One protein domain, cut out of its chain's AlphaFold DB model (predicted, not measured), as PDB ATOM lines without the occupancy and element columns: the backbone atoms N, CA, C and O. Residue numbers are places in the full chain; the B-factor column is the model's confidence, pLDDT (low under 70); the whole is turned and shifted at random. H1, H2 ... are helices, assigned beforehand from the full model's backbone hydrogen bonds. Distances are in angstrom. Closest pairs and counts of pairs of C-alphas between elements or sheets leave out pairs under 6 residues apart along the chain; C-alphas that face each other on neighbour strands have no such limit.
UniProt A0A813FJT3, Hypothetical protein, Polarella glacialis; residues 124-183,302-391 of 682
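This is residues 124 to 183 and 302 to 391 of the 682 residues of the protein "Hypothetical protein" of Polarella glacialis (UniProt A0A813FJT3). What is the main picture? H8 runs through the middle with H7 along one side and H1 along the other, while H3 makes a corner with H1, its first residues, 164 to 168, packing on H1, and H5 and H6 meet the last residues of H8. H4 spans from H3 to H2 on the far side of the pile from H7. What is it made of, and how compact is it? The printed part has 150 residues with eight named helices, H1 to H8 in that order, and no named strand: the class is all helix, with mostly crossed packing. It is compact, with a radius of gyration of the C-alphas of 14.6 A, and spans 43 by 36 by 26 A.

Where do the helices before the cut lie? H1, residues 128 to 142, begins at C-alpha 128 (42.131, -8.469, 46.572). H2 is residues 152 to 162, and H3, residues 164 to 183, is 28.0 A long. Where do the others lie? H4, residues 302 to 322, is 29.7 A long, with a kink of 31 degrees near residue 314. H5 is residues 325 to 338, H6 341 to 350 and H7 352 to 367; H8, residues 371 to 387, is 23.0 A long and ends at C-alpha 387 (34.625, -34.478, 40.460).

What does H1 touch? H1 touches the hub, H8, the same way at 38 degrees, only just a steep tilt; the closest C-alphas, of Ile 138 and Gly 379, are 4.0 A apart. H1 and H2 form a hairpin (closest C-alphas Thr 132 and Gly 161, 4.9 A), and residues 164 to 168 alone of H3 touch H1 (Gly 131 and Gly 164, 3.7 A). What does H4 touch? Its residues 304 to 311 alone touch H3, the closest C-alphas being those of Val 170 and Glu 307, 6.9 A apart, and its residues 318 to 322 alone touch H2, with Cys 155 and Cys 322 closest at 5.4 A. H4 and H5 form a hairpin that only just touches, with 3 pairs of C-alphas within 8 A, Ser 320 and Lys 328 closest at 7.1 A; H4 and H8 are apart. What else touches H8? H7 forms a hairpin with it at a shallow tilt of 17 degrees, opposite ways, the closest C-alphas being those of Ala 362 and Phe 374, 4.2 A apart. H5 touches residues 386 to 387 alone of H8 (Ala 334 and Phe 386, 4.8 A), and H6 touches residues 384 to 386 alone (His 347 and Val 385, 5.5 A). How do the backbones run? Every O i to N i+4 pair is within hydrogen-bond range in H1, H3, H5, H6, H7 and H8, against 6 of 7 in H2 and 16 of 17 in H4.

How large is it? The two C-alphas farthest apart, of Gln 150 and Ala 183, are 44.0 A apart. Is it cut? Residues 184 to 301 are not printed, and C-alphas 183 and 302 are 20.8 A apart across the cut; of the links printed whole, H1 to H2 is short and the others are tight. Where is confidence low? The mean pLDDT of the printed part is 88.1, and residues 302, 304 to 305, 353 and 390 to 391 are under 70.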
ATOM      1  N   PRO A 124      43.666 -13.994  57.492       90.38
ATOM      2  CA  PRO A 124      44.395 -13.008  56.701       90.38
ATOM      3  C   PRO A 124      43.548 -11.744  56.494       90.38
ATOM      4  O   PRO A 124      42.317 -11.801  56.445       90.38
ATOM      5  N   ALA A 125      44.210 -10.601  56.310       91.38
ATOM      6  CA  ALA A 125      43.534  -9.354  55.966       91.38
ATOM      7  C   ALA A 125      42.701  -9.515  54.680       91.38
ATOM      8  O   ALA A 125      43.151 -10.132  53.710       91.38
ATOM      9  N   ILE A 126      41.496  -8.935  54.658       89.19
ATOM     10  CA  ILE A 126      40.632  -8.920  53.471       89.19
ATOM     11  C   ILE A 126      41.271  -7.988  52.441       89.19
ATOM     12  O   ILE A 126      41.178  -6.769  52.552       89.19
ATOM     13  N   THR A 127      41.946  -8.557  51.447       93.06
ATOM     14  CA  THR A 127      42.544  -7.804  50.339       93.06
ATOM     15  C   THR A 127      42.254  -8.522  49.024       93.06
ATOM     16  O   THR A 127      42.107  -9.748  49.032       93.06
ATOM     17  N   PRO A 128      42.235  -7.818  47.876       91.31
ATOM     18  CA  PRO A 128      42.131  -8.469  46.572       91.31
ATOM     19  C   PRO A 128      43.193  -9.562  46.382       91.31
ATOM     20  O   PRO A 128      42.868 -10.645  45.909       91.31
ATOM     21  N   GLN A 129      44.428  -9.333  46.852       93.69
ATOM     22  CA  GLN A 129      45.514 -10.316  46.791       93.69
ATOM     23  C   GLN A 129      45.234 -11.573  47.629       93.69
ATOM     24  O   GLN A 129      45.564 -12.678  47.201       93.69
ATOM     25  N   THR A 130      44.602 -11.428  48.797       94.44
ATOM     26  CA  THR A 130      44.145 -12.559  49.621       94.44
ATOM     27  C   THR A 130      43.186 -13.437  48.816       94.44
ATOM     28  O   THR A 130      43.388 -14.648  48.741       94.44
ATOM     29  N   GLY A 131      42.218 -12.828  48.131       94.25
ATOM     30  CA  GLY A 131      41.287 -13.533  47.250       94.25
ATOM     31  C   GLY A 131      41.952 -14.191  46.044       94.25
ATOM     32  O   GLY A 131      41.672 -15.355  45.762       94.25
ATOM     33  N   THR A 132      42.891 -13.505  45.382       93.81
ATOM     34  CA  THR A 132      43.708 -14.082  44.299       93.81
ATOM     35  C   THR A 132      44.460 -15.326  44.775       93.81
ATOM     36  O   THR A 132      44.490 -16.339  44.073       93.81
ATOM     37  N   ASN A 133      45.037 -15.281  45.981       95.50
ATOM     38  CA  ASN A 133      45.768 -16.399  46.577       95.50
ATOM     39  C   ASN A 133      44.832 -17.582  46.891       95.50
ATOM     40  O   ASN A 133      45.165 -18.718  46.549       95.50
ATOM     41  N   ILE A 134      43.655 -17.321  47.475       95.75
ATOM     42  CA  ILE A 134      42.618 -18.338  47.729       95.75
ATOM     43  C   ILE A 134      42.191 -18.988  46.413       95.75
ATOM     44  O   ILE A 134      42.276 -20.206  46.267       95.75
ATOM     45  N   MET A 135      41.788 -18.189  45.425       94.19
ATOM     46  CA  MET A 135      41.285 -18.709  44.157       94.19
ATOM     47  C   MET A 135      42.369 -19.465  43.374       94.19
ATOM     48  O   MET A 135      42.086 -20.503  42.782       94.19
ATOM     49  N   THR A 136      43.626 -19.015  43.429       94.25
ATOM     50  CA  THR A 136      44.764 -19.747  42.843       94.25
ATOM     51  C   THR A 136      44.965 -21.106  43.517       94.25
ATOM     52  O   THR A 136      45.201 -22.095  42.822       94.25
ATOM     53  N   GLY A 137      44.828 -21.177  44.847       95.44
ATOM     54  CA  GLY A 137      44.827 -22.439  45.591       95.44
ATOM     55  C   GLY A 137      43.695 -23.367  45.144       95.44
ATOM     56  O   GLY A 137      43.967 -24.505  44.761       95.44
ATOM     57  N   ILE A 138      42.458 -22.849  45.099       95.56
ATOM     58  CA  ILE A 138      41.261 -23.602  44.685       95.56
ATOM     59  C   ILE A 138      41.453 -24.175  43.284       95.56
ATOM     60  O   ILE A 138      41.293 -25.374  43.088       95.56
ATOM     61  N   ILE A 139      41.826 -23.343  42.311       93.88
ATOM     62  CA  ILE A 139      42.003 -23.763  40.915       93.88
ATOM     63  C   ILE A 139      43.086 -24.844  40.812       93.88
ATOM     64  O   ILE A 139      42.878 -25.853  40.135       93.88
ATOM     65  N   LYS A 140      44.219 -24.663  41.504       93.62
ATOM     66  CA  LYS A 140      45.355 -25.590  41.451       93.62
ATOM     67  C   LYS A 140      45.003 -26.978  41.991       93.62
ATOM     68  O   LYS A 140      45.355 -27.965  41.350       93.62
ATOM     69  N   SER A 141      44.336 -27.078  43.142       94.31
ATOM     70  CA  SER A 141      43.962 -28.382  43.709       94.31
ATOM     71  C   SER A 141      42.721 -28.979  43.046       94.31
ATOM     72  O   SER A 141      42.679 -30.186  42.799       94.31
ATOM     73  N   PHE A 142      41.746 -28.151  42.663       94.25
ATOM     74  CA  PHE A 142      40.543 -28.608  41.970       94.25
ATOM     75  C   PHE A 142      40.862 -29.228  40.604       94.25
ATOM     76  O   PHE A 142      40.316 -30.277  40.251       94.25
ATOM     77  N   LEU A 143      41.794 -28.630  39.853       93.75
ATOM     78  CA  LEU A 143      42.231 -29.105  38.538       93.75
ATOM     79  C   LEU A 143      43.517 -29.953  38.581       93.75
ATOM     80  O   LEU A 143      44.056 -30.255  37.523       93.75
ATOM     81  N   ALA A 144      43.982 -30.397  39.756       89.62
ATOM     82  CA  ALA A 144      45.292 -31.043  39.936       89.62
ATOM     83  C   ALA A 144      45.579 -32.257  39.024       89.62
ATOM     84  O   ALA A 144      46.735 -32.512  38.702       89.62
ATOM     85  N   ASN A 145      44.545 -32.991  38.592       85.44
ATOM     86  CA  ASN A 145      44.696 -34.153  37.703       85.44
ATOM     87  C   ASN A 145      44.341 -33.845  36.233       85.44
ATOM     88  O   ASN A 145      44.228 -34.778  35.442       85.44
ATOM     89  N   GLN A 146      44.098 -32.581  35.870       91.25
ATOM     90  CA  GLN A 146      43.778 -32.178  34.497       91.25
ATOM     91  C   GLN A 146      45.023 -31.639  33.796       91.25
ATOM     92  O   GLN A 146      45.806 -30.891  34.383       91.25
ATOM     93  N   LYS A 147      45.198 -31.984  32.517       89.44
ATOM     94  CA  LYS A 147      46.287 -31.445  31.697       89.44
ATOM     95  C   LYS A 147      45.916 -30.039  31.232       89.44
ATOM     96  O   LYS A 147      45.243 -29.878  30.218       89.44
ATOM     97  N   LEU A 148      46.344 -29.035  31.991       92.88
ATOM     98  CA  LEU A 148      46.232 -27.636  31.583       92.88
ATOM     99  C   LEU A 148      47.324 -27.300  30.564       92.88
ATOM    100  O   LEU A 148      48.497 -27.626  30.770       92.88
ATOM    101  N   ALA A 149      46.948 -26.649  29.469       93.75
ATOM    102  CA  ALA A 149      47.891 -26.204  28.453       93.75
ATOM    103  C   ALA A 149      48.707 -24.991  28.935       93.75
ATOM    104  O   ALA A 149      48.291 -24.220  29.806       93.75
ATOM    105  N   GLN A 150      49.890 -24.799  28.344       92.06
ATOM    106  CA  GLN A 150      50.759 -23.670  28.664       92.06
ATOM    107  C   GLN A 150      50.023 -22.346  28.386       92.06
ATOM    108  O   GLN A 150      49.543 -22.110  27.280       92.06
ATOM    109  N   GLY A 151      49.897 -21.505  29.417       94.44
ATOM    110  CA  GLY A 151      49.127 -20.257  29.387       94.44
ATOM    111  C   GLY A 151      47.724 -20.338  30.010       94.44
ATOM    112  O   GLY A 151      47.244 -19.323  30.509       94.44
ATOM    113  N   GLU A 152      47.088 -21.513  30.104       95.25
ATOM    114  CA  GLU A 152      45.761 -21.634  30.743       95.25
ATOM    115  C   GLU A 152      45.827 -21.318  32.237       95.25
ATOM    116  O   GLU A 152      45.034 -20.529  32.743       95.25
ATOM    117  N   GLN A 153      46.832 -21.860  32.935       92.38
ATOM    118  CA  GLN A 153      47.077 -21.549  34.343       92.38
ATOM    119  C   GLN A 153      47.312 -20.044  34.568       92.38
ATOM    120  O   GLN A 153      46.848 -19.499  35.567       92.38
ATOM    121  N   GLN A 154      47.989 -19.365  33.639       93.62
ATOM    122  CA  GLN A 154      48.246 -17.927  33.735       93.62
ATOM    123  C   GLN A 154      46.962 -17.119  33.492       93.62
ATOM    124  O   GLN A 154      46.652 -16.231  34.279       93.62
ATOM    125  N   CYS A 155      46.157 -17.490  32.490       96.06
ATOM    126  CA  CYS A 155      44.832 -16.905  32.250       96.06
ATOM    127  C   CYS A 155      43.914 -17.068  33.475       96.06
ATOM    128  O   CYS A 155      43.274 -16.110  33.909       96.06
ATOM    129  N   LEU A 156      43.901 -18.256  34.088       93.81
ATOM    130  CA  LEU A 156      43.156 -18.537  35.316       93.81
ATOM    131  C   LEU A 156      43.625 -17.682  36.500       93.81
ATOM    132  O   LEU A 156      42.787 -17.209  37.263       93.81
ATOM    133  N   GLN A 157      44.934 -17.464  36.653       91.12
ATOM    134  CA  GLN A 157      45.494 -16.597  37.696       91.12
ATOM    135  C   GLN A 157      45.145 -15.118  37.461       91.12
ATOM    136  O   GLN A 157      44.750 -14.429  38.402       91.12
ATOM    137  N   SER A 158      45.205 -14.639  36.215       92.38
ATOM    138  CA  SER A 158      44.763 -13.286  35.851       92.38
ATOM    139  C   SER A 158      43.261 -13.089  36.097       92.38
ATOM    140  O   SER A 158      42.867 -12.101  36.714       92.38
ATOM    141  N   GLY A 159      42.423 -14.053  35.698       91.88
ATOM    142  CA  GLY A 159      40.980 -14.029  35.958       91.88
ATOM    143  C   GLY A 159      40.632 -14.127  37.447       91.88
ATOM    144  O   GLY A 159      39.739 -13.428  37.919       91.88
ATOM    145  N   ALA A 160      41.371 -14.929  38.218       91.06
ATOM    146  CA  ALA A 160      41.228 -15.017  39.671       91.06
ATOM    147  C   ALA A 160      41.436 -13.667  40.379       91.06
ATOM    148  O   ALA A 160      40.745 -13.393  41.360       91.06
ATOM    149  N   GLY A 161      42.321 -12.806  39.860       89.12
ATOM    150  CA  GLY A 161      42.526 -11.453  40.388       89.12
ATOM    151  C   GLY A 161      41.275 -10.571  40.324       89.12
ATOM    152  O   GLY A 161      40.986  -9.851  41.278       89.12
ATOM    153  N   ALA A 162      40.480 -10.688  39.256       88.62
ATOM    154  CA  ALA A 162      39.214  -9.961  39.120       88.62
ATOM    155  C   ALA A 162      38.141 -10.430  40.124       88.62
ATOM    156  O   ALA A 162      37.267  -9.651  40.492       88.62
ATOM    157  N   MET A 163      38.225 -11.677  40.602       88.88
ATOM    158  CA  MET A 163      37.273 -12.269  41.556       88.88
ATOM    159  C   MET A 163      37.690 -12.110  43.028       88.88
ATOM    160  O   MET A 163      36.952 -12.516  43.925       88.88
ATOM    161  N   GLY A 164      38.874 -11.549  43.307       88.94
ATOM    162  CA  GLY A 164      39.490 -11.611  44.637       88.94
ATOM    163  C   GLY A 164      38.640 -11.015  45.770       88.94
ATOM    164  O   GLY A 164      38.605 -11.570  46.869       88.94
ATOM    165  N   GLY A 165      37.906  -9.928  45.511       89.31
ATOM    166  CA  GLY A 165      37.000  -9.325  46.497       89.31
ATOM    167  C   GLY A 165      35.874 -10.275  46.920       89.31
ATOM    168  O   GLY A 165      35.747 -10.600  48.100       89.31
ATOM    169  N   GLU A 166      35.111 -10.776  45.945       89.44
ATOM    170  CA  GLU A 166      33.976 -11.687  46.156       89.44
ATOM    171  C   GLU A 166      34.412 -13.020  46.782       89.44
ATOM    172  O   GLU A 166      33.824 -13.476  47.763       89.44
ATOM    173  N   VAL A 167      35.497 -13.620  46.274       90.81
ATOM    174  CA  VAL A 167      36.029 -14.889  46.802       90.81
ATOM    175  C   VAL A 167      36.443 -14.752  48.268       90.81
ATOM    176  O   VAL A 167      36.234 -15.686  49.048       90.81
ATOM    177  N   THR A 168      36.998 -13.607  48.679       91.38
ATOM    178  CA  THR A 168      37.404 -13.407  50.079       91.38
ATOM    179  C   THR A 168      36.196 -13.293  51.010       91.38
ATOM    180  O   THR A 168      36.205 -13.911  52.073       91.38
ATOM    181  N   ASP A 169      35.142 -12.576  50.610       90.50
ATOM    182  CA  ASP A 169      33.898 -12.461  51.387       90.50
ATOM    183  C   ASP A 169      33.192 -13.822  51.553       90.50
ATOM    184  O   ASP A 169      32.876 -14.236  52.674       90.50
ATOM    185  N   VAL A 170      33.054 -14.590  50.465       91.00
ATOM    186  CA  VAL A 170      32.509 -15.959  50.526       91.00
ATOM    187  C   VAL A 170      33.373 -16.863  51.411       91.00
ATOM    188  O   VAL A 170      32.840 -17.648  52.196       91.00
ATOM    189  N   SER A 171      34.699 -16.713  51.367       92.19
ATOM    190  CA  SER A 171      35.613 -17.460  52.242       92.19
ATOM    191  C   SER A 171      35.410 -17.125  53.723       92.19
ATOM    192  O   SER A 171      35.406 -18.039  54.549       92.19
ATOM    193  N   GLN A 172      35.164 -15.855  54.076       92.19
ATOM    194  CA  GLN A 172      34.831 -15.475  55.458       92.19
ATOM    195  C   GLN A 172      33.515 -16.106  55.923       92.19
ATOM    196  O   GLN A 172      33.453 -16.639  57.032       92.19
ATOM    197  N   LYS A 173      32.482 -16.101  55.069       91.81
ATOM    198  CA  LYS A 173      31.186 -16.745  55.354       91.81
ATOM    199  C   LYS A 173      31.352 -18.255  55.571       91.81
ATOM    200  O   LYS A 173      30.836 -18.790  56.552       91.81
ATOM    201  N   ILE A 174      32.131 -18.930  54.721       89.25
ATOM    202  CA  ILE A 174      32.461 -20.360  54.860       89.25
ATOM    203  C   ILE A 174      33.197 -20.640  56.178       89.25
ATOM    204  O   ILE A 174      32.835 -21.581  56.889       89.25
ATOM    205  N   VAL A 175      34.196 -19.827  56.535       91.31
ATOM    206  CA  VAL A 175      34.927 -19.959  57.806       91.31
ATOM    207  C   VAL A 175      33.987 -19.769  58.994       91.31
ATOM    208  O   VAL A 175      33.938 -20.645  59.852       91.31
ATOM    209  N   GLY A 176      33.183 -18.702  59.014       88.69
ATOM    210  CA  GLY A 176      32.232 -18.433  60.095       88.69
ATOM    211  C   GLY A 176      31.215 -19.562  60.295       88.69
ATOM    212  O   GLY A 176      30.991 -19.987  61.425       88.69
ATOM    213  N   LEU A 177      30.656 -20.113  59.211       86.44
ATOM    214  CA  LEU A 177      29.754 -21.272  59.269       86.44
ATOM    215  C   LEU A 177      30.465 -22.540  59.769       86.44
ATOM    216  O   LEU A 177      29.924 -23.268  60.602       86.44
ATOM    217  N   THR A 178      31.693 -22.789  59.307       81.75
ATOM    218  CA  THR A 178      32.506 -23.936  59.747       81.75
ATOM    219  C   THR A 178      32.826 -23.832  61.236       81.75
ATOM    220  O   THR A 178      32.702 -24.809  61.972       81.75
ATOM    221  N   GLU A 179      33.180 -22.640  61.712       86.19
ATOM    222  CA  GLU A 179      33.415 -22.393  63.131       86.19
ATOM    223  C   GLU A 179      32.149 -22.492  63.969       86.19
ATOM    224  O   GLU A 179      32.210 -23.080  65.042       86.19
ATOM    225  N   GLN A 180      31.001 -21.999  63.497       83.88
ATOM    226  CA  GLN A 180      29.721 -22.184  64.187       83.88
ATOM    227  C   GLN A 180      29.370 -23.670  64.323       83.88
ATOM    228  O   GLN A 180      28.986 -24.109  65.407       83.88
ATOM    229  N   LEU A 181      29.574 -24.467  63.271       73.81
ATOM    230  CA  LEU A 181      29.335 -25.911  63.287       73.81
ATOM    231  C   LEU A 181      30.298 -26.642  64.245       73.81
ATOM    232  O   LEU A 181      29.876 -27.507  65.017       73.81
ATOM    233  N   LEU A 182      31.573 -26.241  64.280       75.38
ATOM    234  CA  LEU A 182      32.559 -26.744  65.244       75.38
ATOM    235  C   LEU A 182      32.334 -26.221  66.678       75.38
ATOM    236  O   LEU A 182      32.682 -26.909  67.636       75.38
ATOM    237  N   ALA A 183      31.731 -25.045  66.861       77.31
ATOM    238  CA  ALA A 183      31.442 -24.444  68.165       77.31
ATOM    239  C   ALA A 183      30.126 -24.951  68.773       77.31
ATOM    240  O   ALA A 183      30.046 -25.119  69.990       77.31
ATOM    241  N   MET A 302      20.482 -21.222  52.428       63.38
ATOM    242  CA  MET A 302      19.947 -20.494  51.266       63.38
ATOM    243  C   MET A 302      20.781 -19.244  50.933       63.38
ATOM    244  O   MET A 302      21.046 -18.981  49.757       63.38
ATOM    245  N   GLN A 303      21.256 -18.507  51.944       70.25
ATOM    246  CA  GLN A 303      22.158 -17.374  51.724       70.25
ATOM    247  C   GLN A 303      23.499 -17.828  51.124       70.25
ATOM    248  O   GLN A 303      23.949 -17.241  50.142       70.25
ATOM    249  N   LEU A 304      24.097 -18.909  51.641       68.94
ATOM    250  CA  LEU A 304      25.323 -19.487  51.080       68.94
ATOM    251  C   LEU A 304      25.141 -19.907  49.609       68.94
ATOM    252  O   LEU A 304      26.003 -19.615  48.782       68.94
ATOM    253  N   VAL A 305      24.013 -20.539  49.263       66.50
ATOM    254  CA  VAL A 305      23.696 -20.928  47.875       66.50
ATOM    255  C   VAL A 305      23.639 -19.711  46.947       66.50
ATOM    256  O   VAL A 305      24.186 -19.777  45.847       66.50
ATOM    257  N   LYS A 306      23.041 -18.594  47.381       75.19
ATOM    258  CA  LYS A 306      22.964 -17.362  46.577       75.19
ATOM    259  C   LYS A 306      24.349 -16.772  46.282       75.19
ATOM    260  O   LYS A 306      24.622 -16.400  45.143       75.19
ATOM    261  N   GLU A 307      25.245 -16.739  47.267       74.44
ATOM    262  CA  GLU A 307      26.610 -16.234  47.053       74.44
ATOM    263  C   GLU A 307      27.437 -17.166  46.157       74.44
ATOM    264  O   GLU A 307      28.160 -16.712  45.268       74.44
ATOM    265  N   VAL A 308      27.277 -18.484  46.320       70.88
ATOM    266  CA  VAL A 308      27.909 -19.481  45.442       70.88
ATOM    267  C   VAL A 308      27.409 -19.351  43.997       70.88
ATOM    268  O   VAL A 308      28.201 -19.534  43.074       70.88
ATOM    269  N   GLN A 309      26.142 -18.987  43.768       72.25
ATOM    270  CA  GLN A 309      25.619 -18.712  42.421       72.25
ATOM    271  C   GLN A 309      26.283 -17.488  41.768       72.25
ATOM    272  O   GLN A 309      26.644 -17.568  40.592       72.25
ATOM    273  N   ASN A 310      26.501 -16.399  42.515       77.12
ATOM    274  CA  ASN A 310      27.198 -15.207  42.011       77.12
ATOM    275  C   ASN A 310      28.631 -15.555  41.564       77.12
ATOM    276  O   ASN A 310      29.000 -15.333  40.406       77.12
ATOM    277  N   VAL A 311      29.397 -16.215  42.444       75.81
ATOM    278  CA  VAL A 311      30.771 -16.667  42.151       75.81
ATOM    279  C   VAL A 311      30.798 -17.676  40.996       75.81
ATOM    280  O   VAL A 311      31.696 -17.627  40.155       75.81
ATOM    281  N   ALA A 312      29.807 -18.568  40.892       76.00
ATOM    282  CA  ALA A 312      29.704 -19.515  39.780       76.00
ATOM    283  C   ALA A 312      29.425 -18.823  38.433       76.00
ATOM    284  O   ALA A 312      29.960 -19.257  37.413       76.00
ATOM    285  N   GLY A 313      28.633 -17.745  38.414       81.00
ATOM    286  CA  GLY A 313      28.378 -16.947  37.212       81.00
ATOM    287  C   GLY A 313      29.641 -16.257  36.689       81.00
ATOM    288  O   GLY A 313      29.985 -16.396  35.510       81.00
ATOM    289  N   LEU A 314      30.379 -15.583  37.574       80.88
ATOM    290  CA  LEU A 314      31.643 -14.923  37.233       80.88
ATOM    291  C   LEU A 314      32.727 -15.947  36.846       80.88
ATOM    292  O   LEU A 314      33.387 -15.814  35.807       80.88
ATOM    293  N   GLY A 315      32.822 -17.035  37.616       84.12
ATOM    294  CA  GLY A 315      33.692 -18.171  37.339       84.12
ATOM    295  C   GLY A 315      33.414 -18.815  35.981       84.12
ATOM    296  O   GLY A 315      34.360 -19.128  35.264       84.12
ATOM    297  N   HIS A 316      32.150 -18.940  35.558       86.12
ATOM    298  CA  HIS A 316      31.799 -19.523  34.259       86.12
ATOM    299  C   HIS A 316      32.389 -18.741  33.074       86.12
ATOM    300  O   HIS A 316      32.881 -19.360  32.128       86.12
ATOM    301  N   LYS A 317      32.398 -17.400  33.126       87.56
ATOM    302  CA  LYS A 317      32.983 -16.556  32.066       87.56
ATOM    303  C   LYS A 317      34.505 -16.706  31.983       87.56
ATOM    304  O   LYS A 317      35.058 -16.814  30.890       87.56
ATOM    305  N   ILE A 318      35.180 -16.755  33.132       89.19
ATOM    306  CA  ILE A 318      36.636 -16.937  33.193       89.19
ATOM    307  C   ILE A 318      37.008 -18.358  32.758       89.19
ATOM    308  O   ILE A 318      37.901 -18.540  31.937       89.19
ATOM    309  N   MET A 319      36.281 -19.370  33.228       89.31
ATOM    310  CA  MET A 319      36.533 -20.774  32.898       89.31
ATOM    311  C   MET A 319      36.262 -21.097  31.429       89.31
ATOM    312  O   MET A 319      37.048 -21.820  30.829       89.31
ATOM    313  N   SER A 320      35.205 -20.558  30.817       90.81
ATOM    314  CA  SER A 320      34.919 -20.794  29.393       90.81
ATOM    315  C   SER A 320      35.934 -20.137  28.449       90.81
ATOM    316  O   SER A 320      36.130 -20.642  27.342       90.81
ATOM    317  N   THR A 321      36.593 -19.065  28.904       94.56
ATOM    318  CA  THR A 321      37.629 -18.322  28.166       94.56
ATOM    319  C   THR A 321      39.029 -18.912  28.383       94.56
ATOM    320  O   THR A 321      39.783 -19.083  27.425       94.56
ATOM    321  N   CYS A 322      39.382 -19.243  29.630       96.00
ATOM    322  CA  CYS A 322      40.725 -19.690  30.006       96.00
ATOM    323  C   CYS A 322      40.945 -21.206  29.931       96.00
ATOM    324  O   CYS A 322      42.093 -21.615  29.779       96.00
ATOM    325  N   LEU A 323      39.902 -22.038  30.064       95.75
ATOM    326  CA  LEU A 323      40.041 -23.498  30.016       95.75
ATOM    327  C   LEU A 323      39.649 -24.057  28.650       95.75
ATOM    328  O   LEU A 323      38.537 -23.846  28.156       95.75
ATOM    329  N   LYS A 324      40.534 -24.876  28.096       94.56
ATOM    330  CA  LYS A 324      40.301 -25.746  26.945       94.56
ATOM    331  C   LYS A 324      40.480 -27.202  27.411       94.56
ATOM    332  O   LYS A 324      40.665 -27.466  28.601       94.56
ATOM    333  N   GLY A 325      40.324 -28.152  26.488       93.50
ATOM    334  CA  GLY A 325      40.565 -29.584  26.724       93.50
ATOM    335  C   GLY A 325      39.996 -30.142  28.040       93.50
ATOM    336  O   GLY A 325      38.841 -29.896  28.400       93.50
ATOM    337  N   ASP A 326      40.840 -30.887  28.755       89.44
ATOM    338  CA  ASP A 326      40.512 -31.623  29.982       89.44
ATOM    339  C   ASP A 326      39.991 -30.716  31.109       89.44
ATOM    340  O   ASP A 326      39.020 -31.056  31.792       89.44
ATOM    341  N   GLY A 327      40.579 -29.525  31.279       91.81
ATOM    342  CA  GLY A 327      40.154 -28.560  32.297       91.81
ATOM    343  C   GLY A 327      38.710 -28.093  32.093       91.81
ATOM    344  O   GLY A 327      37.929 -28.024  33.048       91.81
ATOM    345  N   LYS A 328      38.316 -27.848  30.836       93.44
ATOM    346  CA  LYS A 328      36.940 -27.467  30.483       93.44
ATOM    347  C   LYS A 328      35.954 -28.614  30.712       93.44
ATOM    348  O   LYS A 328      34.890 -28.383  31.287       93.44
ATOM    349  N   MET A 329      36.316 -29.839  30.320       88.75
ATOM    350  CA  MET A 329      35.484 -31.029  30.553       88.75
ATOM    351  C   MET A 329      35.271 -31.283  32.049       88.75
ATOM    352  O   MET A 329      34.145 -31.547  32.473       88.75
ATOM    353  N   ALA A 330      36.315 -31.117  32.866       90.88
ATOM    354  CA  ALA A 330      36.206 -31.195  34.318       90.88
ATOM    355  C   ALA A 330      35.207 -30.162  34.861       90.88
ATOM    356  O   ALA A 330      34.260 -30.533  35.550       90.88
ATOM    357  N   MET A 331      35.336 -28.881  34.500       92.44
ATOM    358  CA  MET A 331      34.388 -27.865  34.977       92.44
ATOM    359  C   MET A 331      32.941 -28.136  34.542       92.44
ATOM    360  O   MET A 331      32.015 -27.927  35.328       92.44
ATOM    361  N   GLN A 332      32.728 -28.640  33.324       91.38
ATOM    362  CA  GLN A 332      31.399 -29.032  32.844       91.38
ATOM    363  C   GLN A 332      30.826 -30.220  33.630       91.38
ATOM    364  O   GLN A 332      29.656 -30.189  34.019       91.38
ATOM    365  N   GLN A 333      31.644 -31.236  33.922       91.44
ATOM    366  CA  GLN A 333      31.237 -32.382  34.734       91.44
ATOM    367  C   GLN A 333      30.925 -31.969  36.180       91.44
ATOM    368  O   GLN A 333      29.896 -32.376  36.720       91.44
ATOM    369  N   ALA A 334      31.738 -31.094  36.774       93.12
ATOM    370  CA  ALA A 334      31.487 -30.522  38.093       93.12
ATOM    371  C   ALA A 334      30.168 -29.738  38.140       93.12
ATOM    372  O   ALA A 334      29.362 -29.945  39.044       93.12
ATOM    373  N   ALA A 335      29.896 -28.898  37.136       91.00
ATOM    374  CA  ALA A 335      28.645 -28.147  37.035       91.00
ATOM    375  C   ALA A 335      27.417 -29.053  36.817       91.00
ATOM    376  O   ALA A 335      26.336 -28.759  37.328       91.00
ATOM    377  N   LYS A 336      27.563 -30.168  36.086       92.62
ATOM    378  CA  LYS A 336      26.520 -31.200  35.944       92.62
ATOM    379  C   LYS A 336      26.244 -31.896  37.281       92.62
ATOM    380  O   LYS A 336      25.087 -32.063  37.660       92.62
ATOM    381  N   ASN A 337      27.300 -32.249  38.005       92.06
ATOM    382  CA  ASN A 337      27.239 -32.911  39.303       92.06
ATOM    383  C   ASN A 337      26.661 -32.002  40.402       92.06
ATOM    384  O   ASN A 337      25.806 -32.443  41.164       92.06
ATOM    385  N   ALA A 338      27.027 -30.717  40.417       89.94
ATOM    386  CA  ALA A 338      26.492 -29.706  41.332       89.94
ATOM    387  C   ALA A 338      24.975 -29.479  41.191       89.94
ATOM    388  O   ALA A 338      24.321 -29.072  42.148       89.94
ATOM    389  N   LYS A 339      24.395 -29.765  40.017       89.75
ATOM    390  CA  LYS A 339      22.940 -29.707  39.791       89.75
ATOM    391  C   LYS A 339      22.189 -30.936  40.315       89.75
ATOM    392  O   LYS A 339      20.968 -30.893  40.419       89.75
ATOM    393  N   SER A 340      22.883 -32.030  40.635       92.31
ATOM    394  CA  SER A 340      22.264 -33.256  41.141       92.31
ATOM    395  C   SER A 340      22.393 -33.336  42.660       92.31
ATOM    396  O   SER A 340      23.420 -33.759  43.193       92.31
ATOM    397  N   LEU A 341      21.318 -32.984  43.373       87.25
ATOM    398  CA  LEU A 341      21.256 -33.105  44.835       87.25
ATOM    399  C   LEU A 341      21.553 -34.542  45.301       87.25
ATOM    400  O   LEU A 341      22.217 -34.733  46.314       87.25
ATOM    401  N   GLN A 342      21.125 -35.552  44.537       84.00
ATOM    402  CA  GLN A 342      21.415 -36.960  44.823       84.00
ATOM    403  C   GLN A 342      22.912 -37.277  44.685       84.00
ATOM    404  O   GLN A 342      23.460 -38.000  45.516       84.00
ATOM    405  N   TYR A 343      23.589 -36.728  43.669       88.56
ATOM    406  CA  TYR A 343      25.040 -36.870  43.521       88.56
ATOM    407  C   TYR A 343      25.774 -36.178  44.676       88.56
ATOM    408  O   TYR A 343      26.655 -36.792  45.274       88.56
ATOM    409  N   LEU A 344      25.382 -34.948  45.030       87.56
ATOM    410  CA  LEU A 344      25.992 -34.192  46.128       87.56
ATOM    411  C   LEU A 344      25.778 -34.849  47.488       87.56
ATOM    412  O   LEU A 344      26.740 -35.025  48.224       87.56
ATOM    413  N   SER A 345      24.546 -35.249  47.805       76.44
ATOM    414  CA  SER A 345      24.228 -35.966  49.040       76.44
ATOM    415  C   SER A 345      25.044 -37.252  49.141       76.44
ATOM    416  O   SER A 345      25.684 -37.470  50.168       76.44
ATOM    417  N   LYS A 346      25.119 -38.044  48.060       82.44
ATOM    418  CA  LYS A 346      25.964 -39.241  48.016       82.44
ATOM    419  C   LYS A 346      27.426 -38.893  48.315       82.44
ATOM    420  O   LYS A 346      27.952 -39.383  49.304       82.44
ATOM    421  N   HIS A 347      28.064 -38.027  47.527       82.31
ATOM    422  CA  HIS A 347      29.502 -37.765  47.667       82.31
ATOM    423  C   HIS A 347      29.862 -37.042  48.968       82.31
ATOM    424  O   HIS A 347      30.920 -37.315  49.524       82.31
ATOM    425  N   LEU A 348      28.988 -36.182  49.500       81.69
ATOM    426  CA  LEU A 348      29.191 -35.531  50.795       81.69
ATOM    427  C   LEU A 348      29.074 -36.521  51.961       81.69
ATOM    428  O   LEU A 348      29.868 -36.448  52.895       81.69
ATOM    429  N   MET A 349      28.114 -37.454  51.914       74.31
ATOM    430  CA  MET A 349      27.991 -38.498  52.938       74.31
ATOM    431  C   MET A 349      29.136 -39.504  52.865       74.31
ATOM    432  O   MET A 349      29.623 -39.946  53.903       74.31
ATOM    433  N   THR A 350      29.570 -39.871  51.659       72.56
ATOM    434  CA  THR A 350      30.572 -40.923  51.488       72.56
ATOM    435  C   THR A 350      32.000 -40.397  51.680       72.56
ATOM    436  O   THR A 350      32.724 -40.916  52.529       72.56
ATOM    437  N   ASN A 351      32.355 -39.265  51.056       80.12
ATOM    438  CA  ASN A 351      33.665 -38.617  51.225       80.12
ATOM    439  C   ASN A 351      33.728 -37.739  52.492       80.12
ATOM    440  O   ASN A 351      34.722 -37.045  52.711       80.12
ATOM    441  N   GLY A 352      32.686 -37.730  53.335       80.38
ATOM    442  CA  GLY A 352      32.541 -36.808  54.470       80.38
ATOM    443  C   GLY A 352      33.711 -36.834  55.459       80.38
ATOM    444  O   GLY A 352      34.074 -35.797  56.019       80.38
ATOM    445  N   ALA A 353      34.356 -37.994  55.616       68.44
ATOM    446  CA  ALA A 353      35.581 -38.160  56.395       68.44
ATOM    447  C   ALA A 353      36.744 -37.330  55.839       68.44
ATOM    448  O   ALA A 353      37.342 -36.526  56.555       68.44
ATOM    449  N   GLU A 354      37.034 -37.499  54.549       75.88
ATOM    450  CA  GLU A 354      38.091 -36.758  53.876       75.88
ATOM    451  C   GLU A 354      37.751 -35.267  53.796       75.88
ATOM    452  O   GLU A 354      38.593 -34.438  54.122       75.88
ATOM    453  N   ILE A 355      36.509 -34.923  53.439       85.50
ATOM    454  CA  ILE A 355      36.022 -33.537  53.368       85.50
ATOM    455  C   ILE A 355      36.212 -32.817  54.707       85.50
ATOM    456  O   ILE A 355      36.696 -31.691  54.721       85.50
ATOM    457  N   THR A 356      35.893 -33.461  55.834       78.50
ATOM    458  CA  THR A 356      36.080 -32.866  57.169       78.50
ATOM    459  C   THR A 356      37.563 -32.651  57.495       78.50
ATOM    460  O   THR A 356      37.918 -31.619  58.066       78.50
ATOM    461  N   GLY A 357      38.434 -33.585  57.096       80.50
ATOM    462  CA  GLY A 357      39.886 -33.454  57.243       80.50
ATOM    463  C   GLY A 357      40.453 -32.279  56.444       80.50
ATOM    464  O   GLY A 357      41.148 -31.434  57.010       80.50
ATOM    465  N   GLU A 358      40.097 -32.169  55.162       89.88
ATOM    466  CA  GLU A 358      40.501 -31.035  54.319       89.88
ATOM    467  C   GLU A 358      39.908 -29.712  54.840       89.88
ATOM    468  O   GLU A 358      40.611 -28.713  54.920       89.88
ATOM    469  N   MET A 359      38.644 -29.685  55.281       89.38
ATOM    470  CA  MET A 359      38.005 -28.473  55.818       89.38
ATOM    471  C   MET A 359      38.635 -28.007  57.140       89.38
ATOM    472  O   MET A 359      38.738 -26.806  57.404       89.38
ATOM    473  N   SER A 360      39.095 -28.946  57.974       88.44
ATOM    474  CA  SER A 360      39.861 -28.640  59.186       88.44
ATOM    475  C   SER A 360      41.242 -28.066  58.850       88.44
ATOM    476  O   SER A 360      41.653 -27.071  59.457       88.44
ATOM    477  N   SER A 361      41.919 -28.630  57.843       89.50
ATOM    478  CA  SER A 361      43.165 -28.082  57.295       89.50
ATOM    479  C   SER A 361      42.951 -26.681  56.722       89.50
ATOM    480  O   SER A 361      43.681 -25.769  57.103       89.50
ATOM    481  N   ALA A 362      41.875 -26.463  55.958       94.12
ATOM    482  CA  ALA A 362      41.514 -25.157  55.419       94.12
ATOM    483  C   ALA A 362      41.356 -24.128  56.545       94.12
ATOM    484  O   ALA A 362      42.005 -23.082  56.529       94.12
ATOM    485  N   LEU A 363      40.558 -24.437  57.575       92.38
ATOM    486  CA  LEU A 363      40.359 -23.548  58.722       92.38
ATOM    487  C   LEU A 363      41.676 -23.242  59.461       92.38
ATOM    488  O   LEU A 363      41.896 -22.108  59.891       92.38
ATOM    489  N   LYS A 364      42.575 -24.225  59.586       92.19
ATOM    490  CA  LYS A 364      43.916 -24.022  60.150       92.19
ATOM    491  C   LYS A 364      44.763 -23.103  59.262       92.19
ATOM    492  O   LYS A 364      45.347 -22.153  59.780       92.19
ATOM    493  N   SER A 365      44.782 -23.335  57.951       94.94
ATOM    494  CA  SER A 365      45.459 -22.493  56.960       94.94
ATOM    495  C   SER A 365      44.943 -21.048  57.011       94.94
ATOM    496  O   SER A 365      45.742 -20.112  57.048       94.94
ATOM    497  N   TRP A 366      43.626 -20.850  57.127       95.31
ATOM    498  CA  TRP A 366      43.004 -19.533  57.308       95.31
ATOM    499  C   TRP A 366      43.498 -18.831  58.578       95.31
ATOM    500  O   TRP A 366      43.988 -17.707  58.503       95.31
ATOM    501  N   LYS A 367      43.463 -19.509  59.733       93.81
ATOM    502  CA  LYS A 367      43.945 -18.961  61.020       93.81
ATOM    503  C   LYS A 367      45.443 -18.658  61.061       93.81
ATOM    504  O   LYS A 367      45.906 -17.930  61.931       93.81
ATOM    505  N   GLN A 368      46.209 -19.241  60.145       95.94
ATOM    506  CA  GLN A 368      47.639 -18.985  59.979       95.94
ATOM    507  C   GLN A 368      47.928 -17.863  58.965       95.94
ATOM    508  O   GLN A 368      49.087 -17.624  58.637       95.94
ATOM    509  N   GLY A 369      46.899 -17.200  58.422       95.62
ATOM    510  CA  GLY A 369      47.048 -16.219  57.343       95.62
ATOM    511  C   GLY A 369      47.415 -16.834  55.984       95.62
ATOM    512  O   GLY A 369      47.623 -16.108  55.012       95.62
ATOM    513  N   ASN A 370      47.473 -18.166  55.877       97.25
ATOM    514  CA  ASN A 370      47.845 -18.888  54.665       97.25
ATOM    515  C   ASN A 370      46.647 -19.012  53.709       97.25
ATOM    516  O   ASN A 370      46.046 -20.075  53.541       97.25
ATOM    517  N   ALA A 371      46.325 -17.896  53.056       96.62
ATOM    518  CA  ALA A 371      45.249 -17.773  52.074       96.62
ATOM    519  C   ALA A 371      45.347 -18.807  50.929       96.62
ATOM    520  O   ALA A 371      44.342 -19.392  50.528       96.62
ATOM    521  N   ALA A 372      46.562 -19.082  50.436       96.75
ATOM    522  CA  ALA A 372      46.794 -20.074  49.384       96.75
ATOM    523  C   ALA A 372      46.605 -21.520  49.881       96.75
ATOM    524  O   ALA A 372      46.073 -22.351  49.144       96.75
ATOM    525  N   GLY A 373      46.993 -21.814  51.127       96.56
ATOM    526  CA  GLY A 373      46.707 -23.088  51.795       96.56
ATOM    527  C   GLY A 373      45.207 -23.317  51.951       96.56
ATOM    528  O   GLY A 373      44.699 -24.306  51.442       96.56
ATOM    529  N   PHE A 374      44.480 -22.341  52.513       97.06
ATOM    530  CA  PHE A 374      43.017 -22.399  52.640       97.06
ATOM    531  C   PHE A 374      42.346 -22.674  51.290       97.06
ATOM    532  O   PHE A 374      41.490 -23.550  51.187       97.06
ATOM    533  N   GLY A 375      42.774 -21.969  50.237       96.00
ATOM    534  CA  GLY A 375      42.286 -22.210  48.885       96.00
ATOM    535  C   GLY A 375      42.604 -23.614  48.368       96.00
ATOM    536  O   GLY A 375      41.744 -24.258  47.772       96.00
ATOM    537  N   THR A 376      43.818 -24.111  48.615       96.88
ATOM    538  CA  THR A 376      44.251 -25.460  48.213       96.88
ATOM    539  C   THR A 376      43.379 -26.526  48.876       96.88
ATOM    540  O   THR A 376      42.798 -27.355  48.174       96.88
ATOM    541  N   ASP A 377      43.226 -26.458  50.194       95.31
ATOM    542  CA  ASP A 377      42.436 -27.398  50.994       95.31
ATOM    543  C   ASP A 377      40.949 -27.364  50.571       95.31
ATOM    544  O   ASP A 377      40.324 -28.400  50.327       95.31
ATOM    545  N   LEU A 378      40.391 -26.165  50.355       95.44
ATOM    546  CA  LEU A 378      39.020 -25.992  49.864       95.44
ATOM    547  C   LEU A 378      38.839 -26.545  48.438       95.44
ATOM    548  O   LEU A 378      37.843 -27.209  48.157       95.44
ATOM    549  N   GLY A 379      39.797 -26.346  47.532       94.88
ATOM    550  CA  GLY A 379      39.742 -26.938  46.191       94.88
ATOM    551  C   GLY A 379      39.829 -28.472  46.194       94.88
ATOM    552  O   GLY A 379      39.208 -29.103  45.336       94.88
ATOM    553  N   LEU A 380      40.490 -29.087  47.188       92.25
ATOM    554  CA  LEU A 380      40.446 -30.540  47.405       92.25
ATOM    555  C   LEU A 380      39.048 -30.997  47.847       92.25
ATOM    556  O   LEU A 380      38.533 -31.960  47.277       92.25
ATOM    557  N   VAL A 381      38.400 -30.289  48.785       93.00
ATOM    558  CA  VAL A 381      36.992 -30.544  49.162       93.00
ATOM    559  C   VAL A 381      36.088 -30.483  47.933       93.00
ATOM    560  O   VAL A 381      35.375 -31.442  47.636       93.00
ATOM    561  N   LEU A 382      36.148 -29.379  47.183       93.75
ATOM    562  CA  LEU A 382      35.318 -29.160  45.999       93.75
ATOM    563  C   LEU A 382      35.565 -30.255  44.946       93.75
ATOM    564  O   LEU A 382      34.617 -30.738  44.327       93.75
ATOM    565  N   ARG A 383      36.815 -30.710  44.774       92.56
ATOM    566  CA  ARG A 383      37.156 -31.808  43.857       92.56
ATOM    567  C   ARG A 383      36.526 -33.133  44.288       92.56
ATOM    568  O   ARG A 383      35.946 -33.812  43.446       92.56
ATOM    569  N   LYS A 384      36.592 -33.490  45.574       90.62
ATOM    570  CA  LYS A 384      35.973 -34.722  46.103       90.62
ATOM    571  C   LYS A 384      34.446 -34.679  45.979       90.62
ATOM    572  O   LYS A 384      33.840 -35.648  45.538       90.62
ATOM    573  N   VAL A 385      33.833 -33.526  46.266       91.56
ATOM    574  CA  VAL A 385      32.373 -33.330  46.187       91.56
ATOM    575  C   VAL A 385      31.839 -33.316  44.751       91.56
ATOM    576  O   VAL A 385      30.766 -33.862  44.517       91.56
ATOM    577  N   PHE A 386      32.534 -32.684  43.794       94.06
ATOM    578  CA  PHE A 386      31.997 -32.448  42.441       94.06
ATOM    579  C   PHE A 386      32.632 -33.280  41.323       94.06
ATOM    580  O   PHE A 386      32.027 -33.396  40.255       94.06
ATOM    581  N   LEU A 387      33.844 -33.810  41.510       90.94
ATOM    582  CA  LEU A 387      34.625 -34.478  40.460       90.94
ATOM    583  C   LEU A 387      35.019 -35.919  40.771       90.94
ATOM    584  O   LEU A 387      35.617 -36.558  39.903       90.94
ATOM    585  N   SER A 388      34.698 -36.455  41.951       84.38
ATOM    586  CA  SER A 388      34.971 -37.867  42.210       84.38
ATOM    587  C   SER A 388      34.047 -38.742  41.358       84.38
ATOM    588  O   SER A 388      32.847 -38.848  41.603       84.38
ATOM    589  N   SER A 389      34.602 -39.361  40.316       71.31
ATOM    590  CA  SER A 389      33.998 -40.532  39.661       71.31
ATOM    591  C   SER A 389      34.000 -41.745  40.593       71.31
ATOM    592  O   SER A 389      33.167 -42.640  40.469       71.31
ATOM    593  N   ASP A 390      34.952 -41.739  41.521       54.09
ATOM    594  CA  ASP A 390      35.254 -42.790  42.466       54.09
ATOM    595  C   ASP A 390      34.452 -42.600  43.751       54.09
ATOM    596  O   ASP A 390      34.653 -41.637  44.491       54.09
ATOM    597  N   THR A 391      33.641 -43.601  44.088       48.88
ATOM    598  CA  THR A 391      33.231 -43.857  45.477       48.88
ATOM    599  C   THR A 391      34.288 -44.686  46.222       48.88
ATOM    600  O   THR A 391      33.980 -45.597  46.989       48.88
TER     601      THR A 391